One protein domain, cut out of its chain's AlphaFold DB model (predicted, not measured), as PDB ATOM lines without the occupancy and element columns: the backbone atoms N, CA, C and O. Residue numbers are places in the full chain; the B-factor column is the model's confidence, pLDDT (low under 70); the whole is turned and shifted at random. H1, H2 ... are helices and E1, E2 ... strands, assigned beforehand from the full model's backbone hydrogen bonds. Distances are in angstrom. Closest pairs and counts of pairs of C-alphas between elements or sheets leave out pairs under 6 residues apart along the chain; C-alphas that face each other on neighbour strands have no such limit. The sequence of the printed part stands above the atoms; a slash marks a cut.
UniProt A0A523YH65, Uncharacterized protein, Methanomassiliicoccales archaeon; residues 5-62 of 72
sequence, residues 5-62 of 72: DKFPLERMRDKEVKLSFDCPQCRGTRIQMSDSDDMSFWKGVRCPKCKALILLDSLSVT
ATOM      1  N   ASP A   5      66.222 -55.532 -72.954       71.56
ATOM      2  CA  ASP A   5      66.175 -55.253 -74.388       71.56
ATOM      3  C   ASP A   5      64.729 -54.954 -74.807       71.56
ATOM      4  O   ASP A   5      63.806 -55.725 -74.522       71.56
ATOM      5  N   LYS A   6      64.524 -53.819 -75.489       67.88
ATOM      6  CA  LYS A   6      63.229 -53.418 -76.058       67.88
ATOM      7  C   LYS A   6      63.253 -53.544 -77.577       67.88
ATOM      8  O   LYS A   6      64.136 -52.998 -78.239       67.88
ATOM      9  N   PHE A   7      62.235 -54.199 -78.127       66.69
ATOM     10  CA  PHE A   7      62.040 -54.346 -79.569       66.69
ATOM     11  C   PHE A   7      60.767 -53.589 -79.986       66.69
ATOM     12  O   PHE A   7      59.685 -53.973 -79.539       66.69
ATOM     13  N   PRO A   8      60.863 -52.497 -80.771       66.12
ATOM     14  CA  PRO A   8      59.703 -51.783 -81.308       66.12
ATOM     15  C   PRO A   8      59.110 -52.489 -82.539       66.12
ATOM     16  O   PRO A   8      59.785 -53.308 -83.169       66.12
ATOM     17  N   LEU A   9      57.872 -52.126 -82.907       64.69
ATOM     18  CA  LEU A   9      57.134 -52.612 -84.091       64.69
ATOM     19  C   LEU A   9      57.979 -52.714 -85.358       64.69
ATOM     20  O   LEU A   9      57.911 -53.704 -86.078       64.69
ATOM     21  N   GLU A  10      58.795 -51.698 -85.619       66.06
ATOM     22  CA  GLU A  10      59.614 -51.610 -86.829       66.06
ATOM     23  C   GLU A  10      60.589 -52.780 -86.957       66.06
ATOM     24  O   GLU A  10      60.792 -53.270 -88.059       66.06
ATOM     25  N   ARG A  11      61.131 -53.274 -85.835       64.19
ATOM     26  CA  ARG A  11      62.026 -54.441 -85.804       64.19
ATOM     27  C   ARG A  11      61.283 -55.778 -85.819       64.19
ATOM     28  O   ARG A  11      61.913 -56.821 -85.975       64.19
ATOM     29  N   MET A  12      59.972 -55.757 -85.588       63.72
ATOM     30  CA  MET A  12      59.113 -56.942 -85.579       63.72
ATOM     31  C   MET A  12      58.484 -57.238 -86.941       63.72
ATOM     32  O   MET A  12      58.120 -58.389 -87.170       63.72
ATOM     33  N   ARG A  13      58.397 -56.247 -87.842       63.78
ATOM     34  CA  ARG A  13      57.943 -56.460 -89.229       63.78
ATOM     35  C   ARG A  13      58.766 -57.550 -89.919       63.78
ATOM     36  O   ARG A  13      58.239 -58.599 -90.263       63.78
ATOM     37  N   ASP A  14      60.091 -57.436 -89.876       63.62
ATOM     38  CA  ASP A  14      61.020 -58.421 -90.465       63.62
ATOM     39  C   ASP A  14      60.970 -59.840 -89.840       63.62
ATOM     40  O   ASP A  14      61.766 -60.712 -90.198       63.62
ATOM     41  N   LYS A  15      60.097 -60.084 -88.853       66.31
ATOM     42  CA  LYS A  15      59.992 -61.336 -88.088       66.31
ATOM     43  C   LYS A  15      58.652 -62.060 -88.258       66.31
ATOM     44  O   LYS A  15      58.374 -62.959 -87.469       66.31
ATOM     45  N   GLU A  16      57.835 -61.687 -89.246       71.00
ATOM     46  CA  GLU A  16      56.537 -62.326 -89.531       71.00
ATOM     47  C   GLU A  16      55.599 -62.374 -88.307       71.00
ATOM     48  O   GLU A  16      54.892 -63.358 -88.058       71.00
ATOM     49  N   VAL A  17      55.594 -61.311 -87.495       74.12
ATOM     50  CA  VAL A  17      54.803 -61.282 -86.261       74.12
ATOM     51  C   VAL A  17      53.306 -61.299 -86.580       74.12
ATOM     52  O   VAL A  17      52.791 -60.474 -87.335       74.12
ATOM     53  N   LYS A  18      52.591 -62.245 -85.959       78.25
ATOM     54  CA  LYS A  18      51.129 -62.359 -86.015       78.25
ATOM     55  C   LYS A  18      50.533 -61.981 -84.668       78.25
ATOM     56  O   LYS A  18      50.826 -62.613 -83.655       78.25
ATOM     57  N   LEU A  19      49.662 -60.981 -84.661       80.25
ATOM     58  CA  LEU A  19      48.877 -60.597 -83.493       80.25
ATOM     59  C   LEU A  19      47.492 -61.218 -83.592       80.25
ATOM     60  O   LEU A  19      46.836 -61.135 -84.627       80.25
ATOM     61  N   SER A  20      47.036 -61.828 -82.503       87.38
ATOM     62  CA  SER A  20      45.697 -62.398 -82.402       87.38
ATOM     63  C   SER A  20      45.096 -62.025 -81.057       87.38
ATOM     64  O   SER A  20      45.609 -62.432 -80.018       87.38
ATOM     65  N   PHE A  21      43.999 -61.277 -81.067       87.25
ATOM     66  CA  PHE A  21      43.331 -60.803 -79.855       87.25
ATOM     67  C   PHE A  21      41.829 -60.657 -80.083       87.25
ATOM     68  O   PHE A  21      41.369 -60.497 -81.212       87.25
ATOM     69  N   ASP A  22      41.039 -60.719 -79.017       92.25
ATOM     70  CA  ASP A  22      39.602 -60.474 -79.123       92.25
ATOM     71  C   ASP A  22      39.337 -58.978 -79.283       92.25
ATOM     72  O   ASP A  22      40.015 -58.152 -78.674       92.25
ATOM     73  N   CYS A  23      38.346 -58.615 -80.106       90.62
ATOM     74  CA  CYS A  23      37.990 -57.220 -80.346       90.62
ATOM     75  C   CYS A  23      37.792 -56.491 -79.002       90.62
ATOM     76  O   CYS A  23      36.841 -56.827 -78.289       90.62
ATOM     77  N   PRO A  24      38.606 -55.470 -78.672       89.44
ATOM     78  CA  PRO A  24      38.555 -54.825 -77.358       89.44
ATOM     79  C   PRO A  24      37.193 -54.200 -77.045       89.44
ATOM     80  O   PRO A  24      36.782 -54.147 -75.889       89.44
ATOM     81  N   GLN A  25      36.471 -53.785 -78.093       93.81
ATOM     82  CA  GLN A  25      35.193 -53.095 -77.975       93.81
ATOM     83  C   GLN A  25      34.010 -54.036 -77.726       93.81
ATOM     84  O   GLN A  25      33.171 -53.757 -76.879       93.81
ATOM     85  N   CYS A  26      33.899 -55.135 -78.479       93.56
ATOM     86  CA  CYS A  26      32.723 -56.016 -78.396       93.56
ATOM     87  C   CYS A  26      33.007 -57.390 -77.790       93.56
ATOM     88  O   CYS A  26      32.058 -58.118 -77.510       93.56
ATOM     89  N   ARG A  27      34.287 -57.776 -77.663       91.56
ATOM     90  CA  ARG A  27      34.792 -59.078 -77.177       91.56
ATOM     91  C   ARG A  27      34.205 -60.319 -77.859       91.56
ATOM     92  O   ARG A  27      34.468 -61.440 -77.454       91.56
ATOM     93  N   GLY A  28      33.398 -60.130 -78.899       89.69
ATOM     94  CA  GLY A  28      32.604 -61.182 -79.520       89.69
ATOM     95  C   GLY A  28      33.178 -61.695 -80.831       89.69
ATOM     96  O   GLY A  28      32.476 -62.393 -81.557       89.69
ATOM     97  N   THR A  29      34.391 -61.281 -81.194       91.56
ATOM     98  CA  THR A  29      35.091 -61.744 -82.393       91.56
ATOM     99  C   THR A  29      36.591 -61.605 -82.198       91.56
ATOM    100  O   THR A  29      37.049 -60.574 -81.703       91.56
ATOM    101  N   ARG A  30      37.337 -62.620 -82.632       91.50
ATOM    102  CA  ARG A  30      38.796 -62.615 -82.675       91.50
ATOM    103  C   ARG A  30      39.293 -61.866 -83.908       91.50
ATOM    104  O   ARG A  30      38.792 -62.074 -85.009       91.50
ATOM    105  N   ILE A  31      40.262 -60.989 -83.699       88.56
ATOM    106  CA  ILE A  31      40.939 -60.187 -84.714       88.56
ATOM    107  C   ILE A  31      42.345 -60.752 -84.886       88.56
ATOM    108  O   ILE A  31      43.014 -61.056 -83.898       88.56
ATOM    109  N   GLN A  32      42.771 -60.906 -86.136       86.12
ATOM    110  CA  GLN A  32      44.126 -61.306 -86.492       86.12
ATOM    111  C   GLN A  32      44.755 -60.219 -87.357       86.12
ATOM    112  O   GLN A  32      44.089 -59.671 -88.232       86.12
ATOM    113  N   MET A  33      46.011 -59.891 -87.074       79.50
ATOM    114  CA  MET A  33      46.807 -58.929 -87.831       79.50
ATOM    115  C   MET A  33      48.161 -59.574 -88.130       79.50
ATOM    116  O   MET A  33      48.855 -60.000 -87.204       79.50
ATOM    117  N   SER A  34      48.518 -59.667 -89.407       72.12
ATOM    118  CA  SER A  34      49.803 -60.182 -89.892       72.12
ATOM    119  C   SER A  34      50.566 -59.103 -90.647       72.12
ATOM    120  O   SER A  34      49.970 -58.161 -91.157       72.12
ATOM    121  N   ASP A  35      51.887 -59.248 -90.735       62.19
ATOM    122  CA  ASP A  35      52.743 -58.286 -91.441       62.19
ATOM    123  C   ASP A  35      52.396 -58.159 -92.940       62.19
ATOM    124  O   ASP A  35      52.500 -57.088 -93.534       62.19
ATOM    125  N   SER A  36      51.844 -59.228 -93.527       55.72
ATOM    126  CA  SER A  36      51.310 -59.247 -94.893       55.72
ATOM    127  C   SER A  36      50.144 -58.281 -95.131       55.72
ATOM    128  O   SER A  36      49.877 -57.938 -96.280       55.72
ATOM    129  N   ASP A  37      49.449 -57.845 -94.077       55.12
ATOM    130  CA  ASP A  37      48.304 -56.931 -94.173       55.12
ATOM    131  C   ASP A  37      48.714 -55.453 -94.183       55.12
ATOM    132  O   ASP A  37      47.846 -54.583 -94.112       55.12
ATOM    133  N   ASP A  38      50.015 -55.166 -94.330       55.16
ATOM    134  CA  ASP A  38      50.562 -53.812 -94.328       55.16
ATOM    135  C   ASP A  38      50.268 -53.157 -92.967       55.16
ATOM    136  O   ASP A  38      49.349 -52.350 -92.813       55.16
ATOM    137  N   MET A  39      51.068 -53.525 -91.952       54.56
ATOM    138  CA  MET A  39      51.055 -52.975 -90.580       54.56
ATOM    139  C   MET A  39      51.457 -51.483 -90.517       54.56
ATOM    140  O   MET A  39      52.082 -51.009 -89.566       54.56
ATOM    141  N   SER A  40      51.146 -50.713 -91.553       54.75
ATOM    142  CA  SER A  40      51.171 -49.264 -91.516       54.75
ATOM    143  C   SER A  40      50.193 -48.786 -90.445       54.75
ATOM    144  O   SER A  40      49.024 -49.156 -90.460       54.75
ATOM    145  N   PHE A  41      50.654 -47.904 -89.558       51.41
ATOM    146  CA  PHE A  41      49.878 -47.229 -88.503       51.41
ATOM    147  C   PHE A  41      48.474 -46.755 -88.944       51.41
ATOM    148  O   PHE A  41      47.529 -46.711 -88.160       51.41
ATOM    149  N   TRP A  42      48.337 -46.426 -90.230       52.31
ATOM    150  CA  TRP A  42      47.125 -45.905 -90.858       52.31
ATOM    151  C   TRP A  42      46.175 -46.977 -91.422       52.31
ATOM    152  O   TRP A  42      45.001 -46.687 -91.658       52.31
ATOM    153  N   LYS A  43      46.639 -48.215 -91.627       63.25
ATOM    154  CA  LYS A  43      45.835 -49.350 -92.097       63.25
ATOM    155  C   LYS A  43      45.427 -50.214 -90.903       63.25
ATOM    156  O   LYS A  43      46.000 -51.257 -90.613       63.25
ATOM    157  N   GLY A  44      44.427 -49.739 -90.166       74.00
ATOM    158  CA  GLY A  44      43.790 -50.521 -89.108       74.00
ATOM    159  C   GLY A  44      42.923 -51.661 -89.639       74.00
ATOM    160  O   GLY A  44      42.522 -51.674 -90.803       74.00
ATOM    161  N   VAL A  45      42.535 -52.578 -88.755       84.31
ATOM    162  CA  VAL A  45      41.575 -53.649 -89.059       84.31
ATOM    163  C   VAL A  45      40.199 -53.282 -88.520       84.31
ATOM    164  O   VAL A  45      40.050 -52.878 -87.369       84.31
ATOM    165  N   ARG A  46      39.153 -53.437 -89.337       88.12
ATOM    166  CA  ARG A  46      37.772 -53.270 -88.866       88.12
ATOM    167  C   ARG A  46      37.252 -54.566 -88.263       88.12
ATOM    168  O   ARG A  46      37.284 -55.612 -88.904       88.12
ATOM    169  N   CYS A  47      36.682 -54.488 -87.063       90.38
ATOM    170  CA  CYS A  47      35.972 -55.620 -86.486       90.38
ATOM    171  C   CYS A  47      34.767 -55.990 -87.372       90.38
ATOM    172  O   CYS A  47      33.916 -55.134 -87.628       90.38
ATOM    173  N   PRO A  48      34.610 -57.249 -87.809       90.25
ATOM    174  CA  PRO A  48      33.508 -57.624 -88.693       90.25
ATOM    175  C   PRO A  48      32.142 -57.548 -87.994       90.25
ATOM    176  O   PRO A  48      31.143 -57.298 -88.672       90.25
ATOM    177  N   LYS A  49      32.108 -57.690 -86.659       93.69
ATOM    178  CA  LYS A  49      30.892 -57.674 -85.831       93.69
ATOM    179  C   LYS A  49      30.429 -56.261 -85.476       93.69
ATOM    180  O   LYS A  49      29.313 -55.892 -85.814       93.69
ATOM    181  N   CYS A  50      31.271 -55.464 -84.811       95.00
ATOM    182  CA  CYS A  50      30.889 -54.122 -84.343       95.00
ATOM    183  C   CYS A  50      31.372 -52.975 -85.241       95.00
ATOM    184  O   CYS A  50      31.108 -51.819 -84.935       95.00
ATOM    185  N   LYS A  51      32.099 -53.277 -86.327       92.62
ATOM    186  CA  LYS A  51      32.643 -52.311 -87.302       92.62
ATOM    187  C   LYS A  51      33.641 -51.287 -86.747       92.62
ATOM    188  O   LYS A  51      34.101 -50.443 -87.512       92.62
ATOM    189  N   ALA A  52      34.034 -51.394 -85.475       91.38
ATOM    190  CA  ALA A  52      35.082 -50.563 -84.890       91.38
ATOM    191  C   ALA A  52      36.396 -50.710 -85.673       91.38
ATOM    192  O   ALA A  52      36.803 -51.834 -85.983       91.38
ATOM    193  N   LEU A  53      37.040 -49.584 -85.989       89.12
ATOM    194  CA  LEU A  53      38.375 -49.546 -86.580       89.12
ATOM    195  C   LEU A  53      39.411 -49.708 -85.467       89.12
ATOM    196  O   LEU A  53      39.426 -48.933 -84.516       89.12
ATOM    197  N   ILE A  54      40.257 -50.721 -85.592       86.25
ATOM    198  CA  ILE A  54      41.308 -51.046 -84.635       86.25
ATOM    199  C   ILE A  54      42.628 -50.635 -85.270       86.25
ATOM    200  O   ILE A  54      43.029 -51.202 -86.284       86.25
ATOM    201  N   LEU A  55      43.269 -49.631 -84.685       83.88
ATOM    202  CA  LEU A  55      44.568 -49.127 -85.113       83.88
ATOM    203  C   LEU A  55      45.634 -49.646 -84.156       83.88
ATOM    204  O   LEU A  55      45.440 -49.627 -82.939       83.88
ATOM    205  N   LEU A  56      46.748 -50.110 -84.714       77.38
ATOM    206  CA  LEU A  56      47.912 -50.485 -83.930       77.38
ATOM    207  C   LEU A  56      48.845 -49.273 -83.867       77.38
ATOM    208  O   LEU A  56      49.588 -49.004 -84.806       77.38
ATOM    209  N   ASP A  57      48.746 -48.515 -82.779       73.69
ATOM    210  CA  ASP A  57      49.559 -47.316 -82.565       73.69
ATOM    211  C   ASP A  57      51.000 -47.680 -82.175       73.69
ATOM    212  O   ASP A  57      51.966 -47.189 -82.758       73.69
ATOM    213  N   SER A  58      51.146 -48.614 -81.233       71.38
ATOM    214  CA  SER A  58      52.440 -49.066 -80.732       71.38
ATOM    215  C   SER A  58      52.389 -50.523 -80.248       71.38
ATOM    216  O   SER A  58      51.404 -50.982 -79.672       71.38
ATOM    217  N   LEU A  59      53.471 -51.273 -80.486       73.81
ATOM    218  CA  LEU A  59      53.721 -52.600 -79.916       73.81
ATOM    219  C   LEU A  59      55.190 -52.664 -79.497       73.81
ATOM    220  O   LEU A  59      56.091 -52.349 -80.279       73.81
ATOM    221  N   SER A  60      55.428 -53.091 -78.263       72.31
ATOM    222  CA  SER A  60      56.770 -53.300 -77.729       72.31
ATOM    223  C   SER A  60      56.860 -54.661 -77.062       72.31
ATOM    224  O   SER A  60      56.051 -54.968 -76.186       72.31
ATOM    225  N   VAL A  61      57.875 -55.441 -77.421       74.69
ATOM    226  CA  VAL A  61      58.253 -56.647 -76.677       74.69
ATOM    227  C   VAL A  61      59.440 -56.287 -75.795       74.69
ATOM    228  O   VAL A  61      60.457 -55.789 -76.282       74.69
ATOM    229  N   THR A  62      59.287 -56.508 -74.491       80.06
ATOM    230  CA  THR A  62      60.357 -56.326 -73.505       80.06
ATOM    231  C   THR A  62      60.860 -57.696 -73.085       80.06
ATOM    232  O   THR A  62      60.074 -58.522 -72.622       80.06
TER     233      THR A  62
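What this domain is: This is residues 5 to 62 of the 72 residues of an uncharacterized protein of Methanomassiliicoccales archaeon (UniProt A0A523YH65). With little regular structure, this elongated model has a strand hairpin, E2 and E3, along one side, the unnamed stretch 35 to 59 folding back across from it, and strands E1 and E4 paired at one end near short helix H1. There are 58 residues, 22 in named elements, ordered E1 H1 E2 E3 E4; the class is mixed, with two antiparallel two-stranded sheets. It is only just compact, close to loose: radius of gyration of the C-alphas 11.9 A, spans 35 by 21 by 17 A.

How they stand to each other: E2, residues 18 to 22, and E3, residues 30 to 34, form an antiparallel hairpin at 163 degrees; N 19 and O 33 are 2.8 A apart, within hydrogen-bond range. E1, residues 5 to 8, and E4, residues 60 to 62, are antiparallel neighbours at 168 degrees, with N 7 and O 61 3.0 A apart, within hydrogen-bond range. E2 and E4 are apart. The closest C-alphas of H1, residues 9 to 13, and E4 are those of Leu 9 and Ser 60, 6.4 A apart. In H1 every O i to N i+4 pair is within hydrogen-bond range. Residues 45 to 46 pair antiparallel with 53 to 54.

Where its parts are: E2 is 13.6 A long, E3 13.4 A, E1 10.1 A. C-alpha 5 is at (66.175, -55.253, -74.388), C-alpha 62 at (60.357, -56.326, -73.505).

The domain as a whole: The printed part has no cut. The farthest C-alphas, Asp 5 and Lys 49, are 37.2 A apart. The link E3 to E4 is long. pLDDT is under 70 at residues 6 to 15 and 35 to 43.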